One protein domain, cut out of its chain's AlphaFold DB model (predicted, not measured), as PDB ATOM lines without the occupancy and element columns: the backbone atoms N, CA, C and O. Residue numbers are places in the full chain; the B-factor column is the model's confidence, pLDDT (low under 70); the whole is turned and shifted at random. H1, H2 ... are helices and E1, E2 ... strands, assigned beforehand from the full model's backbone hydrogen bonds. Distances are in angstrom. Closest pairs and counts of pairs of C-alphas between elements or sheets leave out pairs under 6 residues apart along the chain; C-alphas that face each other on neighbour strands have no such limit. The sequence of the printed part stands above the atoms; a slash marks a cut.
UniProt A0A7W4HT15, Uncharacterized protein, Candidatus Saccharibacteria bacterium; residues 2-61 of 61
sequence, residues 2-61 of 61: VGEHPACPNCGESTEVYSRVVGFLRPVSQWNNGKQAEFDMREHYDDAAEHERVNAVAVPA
ATOM      1  N   VAL A   2     109.717 194.888 216.304       85.06
ATOM      2  CA  VAL A   2     110.978 194.899 215.549       85.06
ATOM      3  C   VAL A   2     110.850 193.860 214.446       85.06
ATOM      4  O   VAL A   2     110.319 192.783 214.700       85.06
ATOM      5  N   GLY A   3     111.332 194.192 213.251       87.19
ATOM      6  CA  GLY A   3     111.249 193.322 212.082       87.19
ATOM      7  C   GLY A   3     110.051 193.621 211.186       87.19
ATOM      8  O   GLY A   3     109.459 194.704 211.223       87.19
ATOM      9  N   GLU A   4     109.748 192.659 210.323       91.75
ATOM     10  CA  GLU A   4     108.679 192.743 209.336       91.75
ATOM     11  C   GLU A   4     107.313 192.391 209.925       91.75
ATOM     12  O   GLU A   4     107.151 191.454 210.706       91.75
ATOM     13  N   HIS A   5     106.303 193.151 209.510       93.75
ATOM     14  CA  HIS A   5     104.913 192.914 209.868       93.75
ATOM     15  C   HIS A   5     104.080 193.029 208.592       93.75
ATOM     16  O   HIS A   5     104.117 194.094 207.977       93.75
ATOM     17  N   PRO A   6     103.365 191.971 208.167       92.69
ATOM     18  CA  PRO A   6     102.491 192.003 206.988       92.69
ATOM     19  C   PRO A   6     101.097 192.584 207.280       92.69
ATOM     20  O   PRO A   6     100.351 192.901 206.356       92.69
ATOM     21  N   ALA A   7     100.746 192.738 208.559       96.12
ATOM     22  CA  ALA A   7      99.543 193.424 209.005       96.12
ATOM     23  C   ALA A   7      99.873 194.392 210.145       96.12
ATOM     24  O   ALA A   7     100.670 194.081 211.037       96.12
ATOM     25  N   CYS A   8      99.240 195.563 210.136       94.75
ATOM     26  CA  CYS A   8      99.381 196.566 211.179       94.75
ATOM     27  C   CYS A   8      98.801 196.035 212.503       94.75
ATOM     28  O   CYS A   8      97.610 195.730 212.560       94.75
ATOM     29  N   PRO A   9      99.568 195.984 213.606       93.81
ATOM     30  CA  PRO A   9      99.068 195.453 214.877       93.81
ATOM     31  C   PRO A   9      98.041 196.357 215.575       93.81
ATOM     32  O   PRO A   9      97.462 195.947 216.574       93.81
ATOM     33  N   ASN A  10      97.831 197.586 215.090       95.06
ATOM     34  CA  ASN A  10      96.875 198.530 215.671       95.06
ATOM     35  C   ASN A  10      95.517 198.498 214.946       95.06
ATOM     36  O   ASN A  10      94.477 198.424 215.589       95.06
ATOM     37  N   CYS A  11      95.520 198.533 213.608       96.38
ATOM     38  CA  CYS A  11      94.289 198.572 212.805       96.38
ATOM     39  C   CYS A  11      94.006 197.294 211.999       96.38
ATOM     40  O   CYS A  11      92.922 197.166 211.442       96.38
ATOM     41  N   GLY A  12      94.949 196.350 211.918       95.75
ATOM     42  CA  GLY A  12      94.799 195.098 211.165       95.75
ATOM     43  C   GLY A  12      94.946 195.229 209.645       95.75
ATOM     44  O   GLY A  12      94.883 194.219 208.948       95.75
ATOM     45  N   GLU A  13      95.154 196.437 209.116       97.12
ATOM     46  CA  GLU A  13      95.340 196.654 207.678       97.12
ATOM     47  C   GLU A  13      96.644 196.039 207.163       97.12
ATOM     48  O   GLU A  13      97.638 195.955 207.885       97.12
ATOM     49  N   SER A  14      96.649 195.638 205.889       96.56
ATOM     50  CA  SER A  14      97.830 195.076 205.235       96.56
ATOM     51  C   SER A  14      98.948 196.105 205.118       96.56
ATOM     52  O   SER A  14      98.721 197.234 204.680       96.56
ATOM     53  N   THR A  15     100.166 195.684 205.417       96.06
ATOM     54  CA  THR A  15     101.378 196.491 205.286       96.06
ATOM     55  C   THR A  15     102.290 195.896 204.223       96.06
ATOM     56  O   THR A  15     102.398 194.680 204.066       96.06
ATOM     57  N   GLU A  16     102.956 196.759 203.461       95.56
ATOM     58  CA  GLU A  16     103.888 196.322 202.425       95.56
ATOM     59  C   GLU A  16     105.294 196.161 203.018       95.56
ATOM     60  O   GLU A  16     105.841 197.084 203.624       95.56
ATOM     61  N   VAL A  17     105.882 194.973 202.853       94.88
ATOM     62  CA  VAL A  17     107.225 194.660 203.357       94.88
ATOM     63  C   VAL A  17     108.265 195.068 202.319       94.88
ATOM     64  O   VAL A  17     108.255 194.588 201.184       94.88
ATOM     65  N   TYR A  18     109.186 195.942 202.717       95.31
ATOM     66  CA  TYR A  18     110.299 196.394 201.886       95.31
ATOM     67  C   TYR A  18     111.592 195.733 202.345       95.31
ATOM     68  O   TYR A  18     111.915 195.744 203.530       95.31
ATOM     69  N   SER A  19     112.376 195.235 201.392       94.81
ATOM     70  CA  SER A  19     113.727 194.745 201.660       94.81
ATOM     71  C   SER A  19     114.711 195.230 200.600       94.81
ATOM     72  O   SER A  19     114.335 195.643 199.496       94.81
ATOM     73  N   ARG A  20     116.000 195.218 200.944       95.31
ATOM     74  CA  ARG A  20     117.079 195.572 200.020       95.31
ATOM     75  C   ARG A  20     117.380 194.380 199.114       95.31
ATOM     76  O   ARG A  20     117.709 193.303 199.606       95.31
ATOM     77  N   VAL A  21     117.321 194.580 197.797       94.19
ATOM     78  CA  VAL A  21     117.615 193.517 196.815       94.19
ATOM     79  C   VAL A  21     119.116 193.475 196.503       94.19
ATOM     80  O   VAL A  21     119.844 192.655 197.046       94.19
ATOM     81  N   VAL A  22     119.584 194.389 195.645       93.12
ATOM     82  CA  VAL A  22     120.974 194.517 195.160       93.12
ATOM     83  C   VAL A  22     121.436 195.972 195.265       93.12
ATOM     84  O   VAL A  22     121.928 196.573 194.318       93.12
ATOM     85  N   GLY A  23     121.195 196.576 196.427       95.69
ATOM     86  CA  GLY A  23     121.620 197.949 196.717       95.69
ATOM     87  C   GLY A  23     120.493 198.977 196.827       95.69
ATOM     88  O   GLY A  23     120.759 200.078 197.293       95.69
ATOM     89  N   PHE A  24     119.240 198.622 196.534       96.50
ATOM     90  CA  PHE A  24     118.074 199.496 196.738       96.50
ATOM     91  C   PHE A  24     116.883 198.741 197.343       96.50
ATOM     92  O   PHE A  24     116.845 197.507 197.306       96.50
ATOM     93  N   LEU A  25     115.941 199.491 197.925       97.19
ATOM     94  CA  LEU A  25     114.716 198.966 198.532       97.19
ATOM     95  C   LEU A  25     113.651 198.681 197.471       97.19
ATOM     96  O   LEU A  25     113.407 199.510 196.595       97.19
ATOM     97  N   ARG A  26     112.988 197.529 197.577       97.00
ATOM     98  CA  ARG A  26     111.837 197.155 196.746       97.00
ATOM     99  C   ARG A  26     110.846 196.333 197.579       97.00
ATOM    100  O   ARG A  26     111.308 195.524 198.387       97.00
ATOM    101  N   PRO A  27     109.530 196.462 197.347       96.94
ATOM    102  CA  PRO A  27     108.539 195.593 197.973       96.94
ATOM    103  C   PRO A  27     108.802 194.125 197.673       96.94
ATOM    104  O   PRO A  27     108.921 193.766 196.500       96.94
ATOM    105  N   VAL A  28     108.875 193.285 198.704       95.69
ATOM    106  CA  VAL A  28     109.151 191.842 198.571       95.69
ATOM    107  C   VAL A  28     108.078 191.154 197.723       95.69
ATOM    108  O   VAL A  28     108.396 190.330 196.867       95.69
ATOM    109  N   SER A  29     106.822 191.589 197.850       95.31
ATOM    110  CA  SER A  29     105.682 191.132 197.038       95.31
ATOM    111  C   SER A  29     105.872 191.326 195.527       95.31
ATOM    112  O   SER A  29     105.262 190.621 194.728       95.31
ATOM    113  N   GLN A  30     106.721 192.272 195.114       96.38
ATOM    114  CA  GLN A  30     106.990 192.585 193.708       96.38
ATOM    115  C   GLN A  30     108.272 191.924 193.180       96.38
ATOM    116  O   GLN A  30     108.770 192.307 192.110       96.38
ATOM    117  N   TRP A  31     108.887 191.022 193.943       96.44
ATOM    118  CA  TRP A  31     110.083 190.297 193.520       96.44
ATOM    119  C   TRP A  31     109.694 189.117 192.624       96.44
ATOM    120  O   TRP A  31     108.591 188.585 192.703       96.44
ATOM    121  N   ASN A  32     110.601 188.686 191.748       96.62
ATOM    122  CA  ASN A  32     110.380 187.457 190.982       96.62
ATOM    123  C   ASN A  32     110.490 186.215 191.890       96.62
ATOM    124  O   ASN A  32     111.036 186.295 192.988       96.62
ATOM    125  N   ASN A  33     110.020 185.060 191.412       97.50
ATOM    126  CA  ASN A  33     109.961 183.829 192.215       97.50
ATOM    127  C   ASN A  33     111.323 183.413 192.795       97.50
ATOM    128  O   ASN A  33     111.402 183.005 193.947       97.50
ATOM    129  N   GLY A  34     112.408 183.548 192.021       97.25
ATOM    130  CA  GLY A  34     113.750 183.192 192.493       97.25
ATOM    131  C   GLY A  34     114.245 184.109 193.612       97.25
ATOM    132  O   GLY A  34     114.909 183.654 194.535       97.25
ATOM    133  N   LYS A  35     113.895 185.396 193.556       96.12
ATOM    134  CA  LYS A  35     114.228 186.366 194.600       96.12
ATOM    135  C   LYS A  35     113.347 186.228 195.836       96.12
ATOM    136  O   LYS A  35     113.861 186.436 196.925       96.12
ATOM    137  N   GLN A  36     112.081 185.851 195.687       95.94
ATOM    138  CA  GLN A  36     111.230 185.498 196.829       95.94
ATOM    139  C   GLN A  36     111.799 184.279 197.566       95.94
ATOM    140  O   GLN A  36     112.072 184.372 198.754       95.94
ATOM    141  N   ALA A  37     112.135 183.207 196.839       96.94
ATOM    142  CA  ALA A  37     112.788 182.041 197.433       96.94
ATOM    143  C   ALA A  37     114.135 182.393 198.092       96.94
ATOM    144  O   ALA A  37     114.454 181.885 199.158       96.94
ATOM    145  N   GLU A  38     114.931 183.277 197.479       95.81
ATOM    146  CA  GLU A  38     116.159 183.788 198.102       95.81
ATOM    147  C   GLU A  38     115.879 184.555 199.399       95.81
ATOM    148  O   GLU A  38     116.598 184.355 200.371       95.81
ATOM    149  N   PHE A  39     114.854 185.411 199.420       94.25
ATOM    150  CA  PHE A  39     114.450 186.168 200.603       94.25
ATOM    151  C   PHE A  39     114.055 185.245 201.760       94.25
ATOM    152  O   PHE A  39     114.536 185.456 202.869       94.25
ATOM    153  N   ASP A  40     113.288 184.186 201.483       93.19
ATOM    154  CA  ASP A  40     112.866 183.188 202.478       93.19
ATOM    155  C   ASP A  40     114.048 182.429 203.107       93.19
ATOM    156  O   ASP A  40     113.947 181.912 204.217       93.19
ATOM    157  N   MET A  41     115.183 182.362 202.404       93.75
ATOM    158  CA  MET A  41     116.419 181.734 202.883       93.75
ATOM    159  C   MET A  41     117.360 182.713 203.603       93.75
ATOM    160  O   MET A  41     118.429 182.296 204.052       93.75
ATOM    161  N   ARG A  42     117.032 184.011 203.689       91.94
ATOM    162  CA  ARG A  42     117.903 184.995 204.351       91.94
ATOM    163  C   ARG A  42     117.878 184.813 205.860       91.94
ATOM    164  O   ARG A  42     116.827 184.842 206.492       91.94
ATOM    165  N   GLU A  43     119.066 184.750 206.440       88.06
ATOM    166  CA  GLU A  43     119.248 184.777 207.886       88.06
ATOM    167  C   GLU A  43     119.599 186.195 208.347       88.06
ATOM    168  O   GLU A  43     120.374 186.912 207.705       88.06
ATOM    169  N   HIS A  44     119.003 186.603 209.463       85.50
ATOM    170  CA  HIS A  44     119.352 187.842 210.144       85.50
ATOM    171  C   HIS A  44     120.427 187.538 211.182       85.50
ATOM    172  O   HIS A  44     120.362 186.520 211.866       85.50
ATOM    173  N   TYR A  45     121.397 188.438 211.315       84.12
ATOM    174  CA  TYR A  45     122.333 188.379 212.429       84.12
ATOM    175  C   TYR A  45     121.575 188.748 213.704       84.12
ATOM    176  O   TYR A  45     121.083 189.872 213.827       84.12
ATOM    177  N   ASP A  46     121.463 187.798 214.623       81.06
ATOM    178  CA  ASP A  46     120.963 188.021 215.975       81.06
ATOM    179  C   ASP A  46     122.042 187.547 216.949       81.06
ATOM    180  O   ASP A  46     122.394 186.365 216.971       81.06
ATOM    181  N   ASP A  47     122.589 188.477 217.736       70.56
ATOM    182  CA  ASP A  47     123.663 188.205 218.695       70.56
ATOM    183  C   ASP A  47     123.279 187.095 219.691       70.56
ATOM    184  O   ASP A  47     124.145 186.350 220.155       70.56
ATOM    185  N   ALA A  48     121.986 186.941 220.005       66.44
ATOM    186  CA  ALA A  48     121.503 185.869 220.870       66.44
ATOM    187  C   ALA A  48     121.518 184.505 220.158       66.44
ATOM    188  O   ALA A  48     121.980 183.516 220.731       66.44
ATOM    189  N   ALA A  49     121.075 184.457 218.898       66.19
ATOM    190  CA  ALA A  49     121.060 183.230 218.099       66.19
ATOM    191  C   ALA A  49     122.480 182.729 217.790       66.19
ATOM    192  O   ALA A  49     122.743 181.525 217.823       66.19
ATOM    193  N   GLU A  50     123.415 183.648 217.547       68.31
ATOM    194  CA  GLU A  50     124.826 183.327 217.335       68.31
ATOM    195  C   GLU A  50     125.468 182.737 218.600       68.31
ATOM    196  O   GLU A  50     126.183 181.736 218.526       68.31
ATOM    197  N   HIS A  51     125.161 183.278 219.786       64.81
ATOM    198  CA  HIS A  51     125.691 182.751 221.047       64.81
ATOM    199  C   HIS A  51     125.185 181.324 221.329       64.81
ATOM    200  O   HIS A  51     125.934 180.476 221.817       64.81
ATOM    201  N   GLU A  52     123.935 181.025 220.968       67.44
ATOM    202  CA  GLU A  52     123.326 179.701 221.128       67.44
ATOM    203  C   GLU A  52     123.902 178.670 220.140       67.44
ATOM    204  O   GLU A  52     124.213 177.542 220.532       67.44
ATOM    205  N   ARG A  53     124.154 179.076 218.885       68.69
ATOM    206  CA  ARG A  53     124.872 178.265 217.882       68.69
ATOM    207  C   ARG A  53     126.294 177.924 218.332       68.69
ATOM    208  O   ARG A  53     126.705 176.769 218.230       68.69
ATOM    209  N   VAL A  54     127.031 178.899 218.863       69.06
ATOM    210  CA  VAL A  54     128.395 178.693 219.381       69.06
ATOM    211  C   VAL A  54     128.390 177.747 220.585       69.06
ATOM    212  O   VAL A  54     129.204 176.826 220.639       69.06
ATOM    213  N   ASN A  55     127.442 177.906 221.512       66.75
ATOM    214  CA  ASN A  55     127.320 177.030 222.679       66.75
ATOM    215  C   ASN A  55     126.944 175.586 222.308       66.75
ATOM    216  O   ASN A  55     127.458 174.653 222.920       66.75
ATOM    217  N   ALA A  56     126.102 175.382 221.288       65.50
ATOM    218  CA  ALA A  56     125.727 174.047 220.816       65.50
ATOM    219  C   ALA A  56     126.890 173.285 220.150       65.50
ATOM    220  O   ALA A  56     126.946 172.060 220.229       65.50
ATOM    221  N   VAL A  57     127.829 173.995 219.515       65.56
ATOM    222  CA  VAL A  57     129.026 173.401 218.886       65.56
ATOM    223  C   VAL A  57     130.156 173.176 219.902       65.56
ATOM    224  O   VAL A  57     131.001 172.307 219.706       65.56
ATOM    225  N   ALA A  58     130.169 173.926 221.006       61.97
ATOM    226  CA  ALA A  58     131.232 173.899 222.008       61.97
ATOM    227  C   ALA A  58     131.095 172.806 223.087       61.97
ATOM    228  O   ALA A  58     131.908 172.791 224.008       61.97
ATOM    229  N   VAL A  59     130.114 171.897 223.008       57.03
ATOM    230  CA  VAL A  59     130.028 170.738 223.918       57.03
ATOM    231  C   VAL A  59     130.926 169.620 223.375       57.03
ATOM    232  O   VAL A  59     130.555 168.988 222.382       57.03
ATOM    233  N   PRO A  60     132.102 169.340 223.974       55.78
ATOM    234  CA  PRO A  60     132.838 168.141 223.622       55.78
ATOM    235  C   PRO A  60     132.122 166.935 224.243       55.78
ATOM    236  O   PRO A  60     131.564 167.027 225.340       55.78
ATOM    237  N   ALA A  61     132.120 165.826 223.505       54.25
ATOM    238  CA  ALA A  61     131.728 164.509 224.001       54.25
ATOM    239  C   ALA A  61     132.591 164.058 225.191       54.25
ATOM    240  O   ALA A  61     133.780 164.458 225.246       54.25
TER     241      ALA A  61
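What this domain is: This is residues 2 to 61 of the 61 residues of an uncharacterized protein of Candidatus Saccharibacteria bacterium (UniProt A0A7W4HT15). A short two-strand hairpin, E1 and E2, and the small helix H1 make a small body, with residues 2 to 17 as a looped stretch at one end. From the other end residues 45 to 61 stick out as a long arm that holds H2. The 60 printed residues hold two named strands and two named helices, in the order E1, E2, H1, H2; the sheet is antiparallel, and the class is mixed, helices and strands, with 25 residues in named elements, under half of the printed part. The whole is extended, with a radius of gyration of the C-alphas of 16.4 A, and spans 50 by 31 by 19 A.

How they stand to each other: Look first at E1, residues 18 to 20, and E2, residues 25 to 27, an antiparallel hairpin with 140 degrees between their directions. Find N 19 and O 26, 3.2 A apart, and N 26 and O 19, 3.0 A apart, both within hydrogen-bond range. The C-alphas of Tyr 18 and Pro 27 face each other at 4.4 A. H1, residues 33 to 40, is apart from E1. H2, residues 47 to 57, is apart from E1, E2 and H1. In H1 and H2 every O i to N i+4 pair is within hydrogen-bond range.

Where its parts are: Find C-alpha 18 at (110.299, 196.394, 201.886), where E1 begins; E1 and E2 each run 7.1 A. H1 begins at C-alpha 33, (109.961, 183.829, 192.215), and runs 10.7 A. H2 runs 15.7 A and ends at C-alpha 57, (129.026, 173.401, 218.886).

The domain as a whole: The C-alphas farthest apart, those of Cys 11 and Ala 61, are 51.8 A apart. Without residues 45 to 61 the body spans 31 by 21 by 18 A. The printed part has no cut; the links E1 to E2 and E2 to H1 are tight, and H1 to H2 is short. The mean pLDDT of the printed part is 86.6, and residues 48 to 61 are under 70.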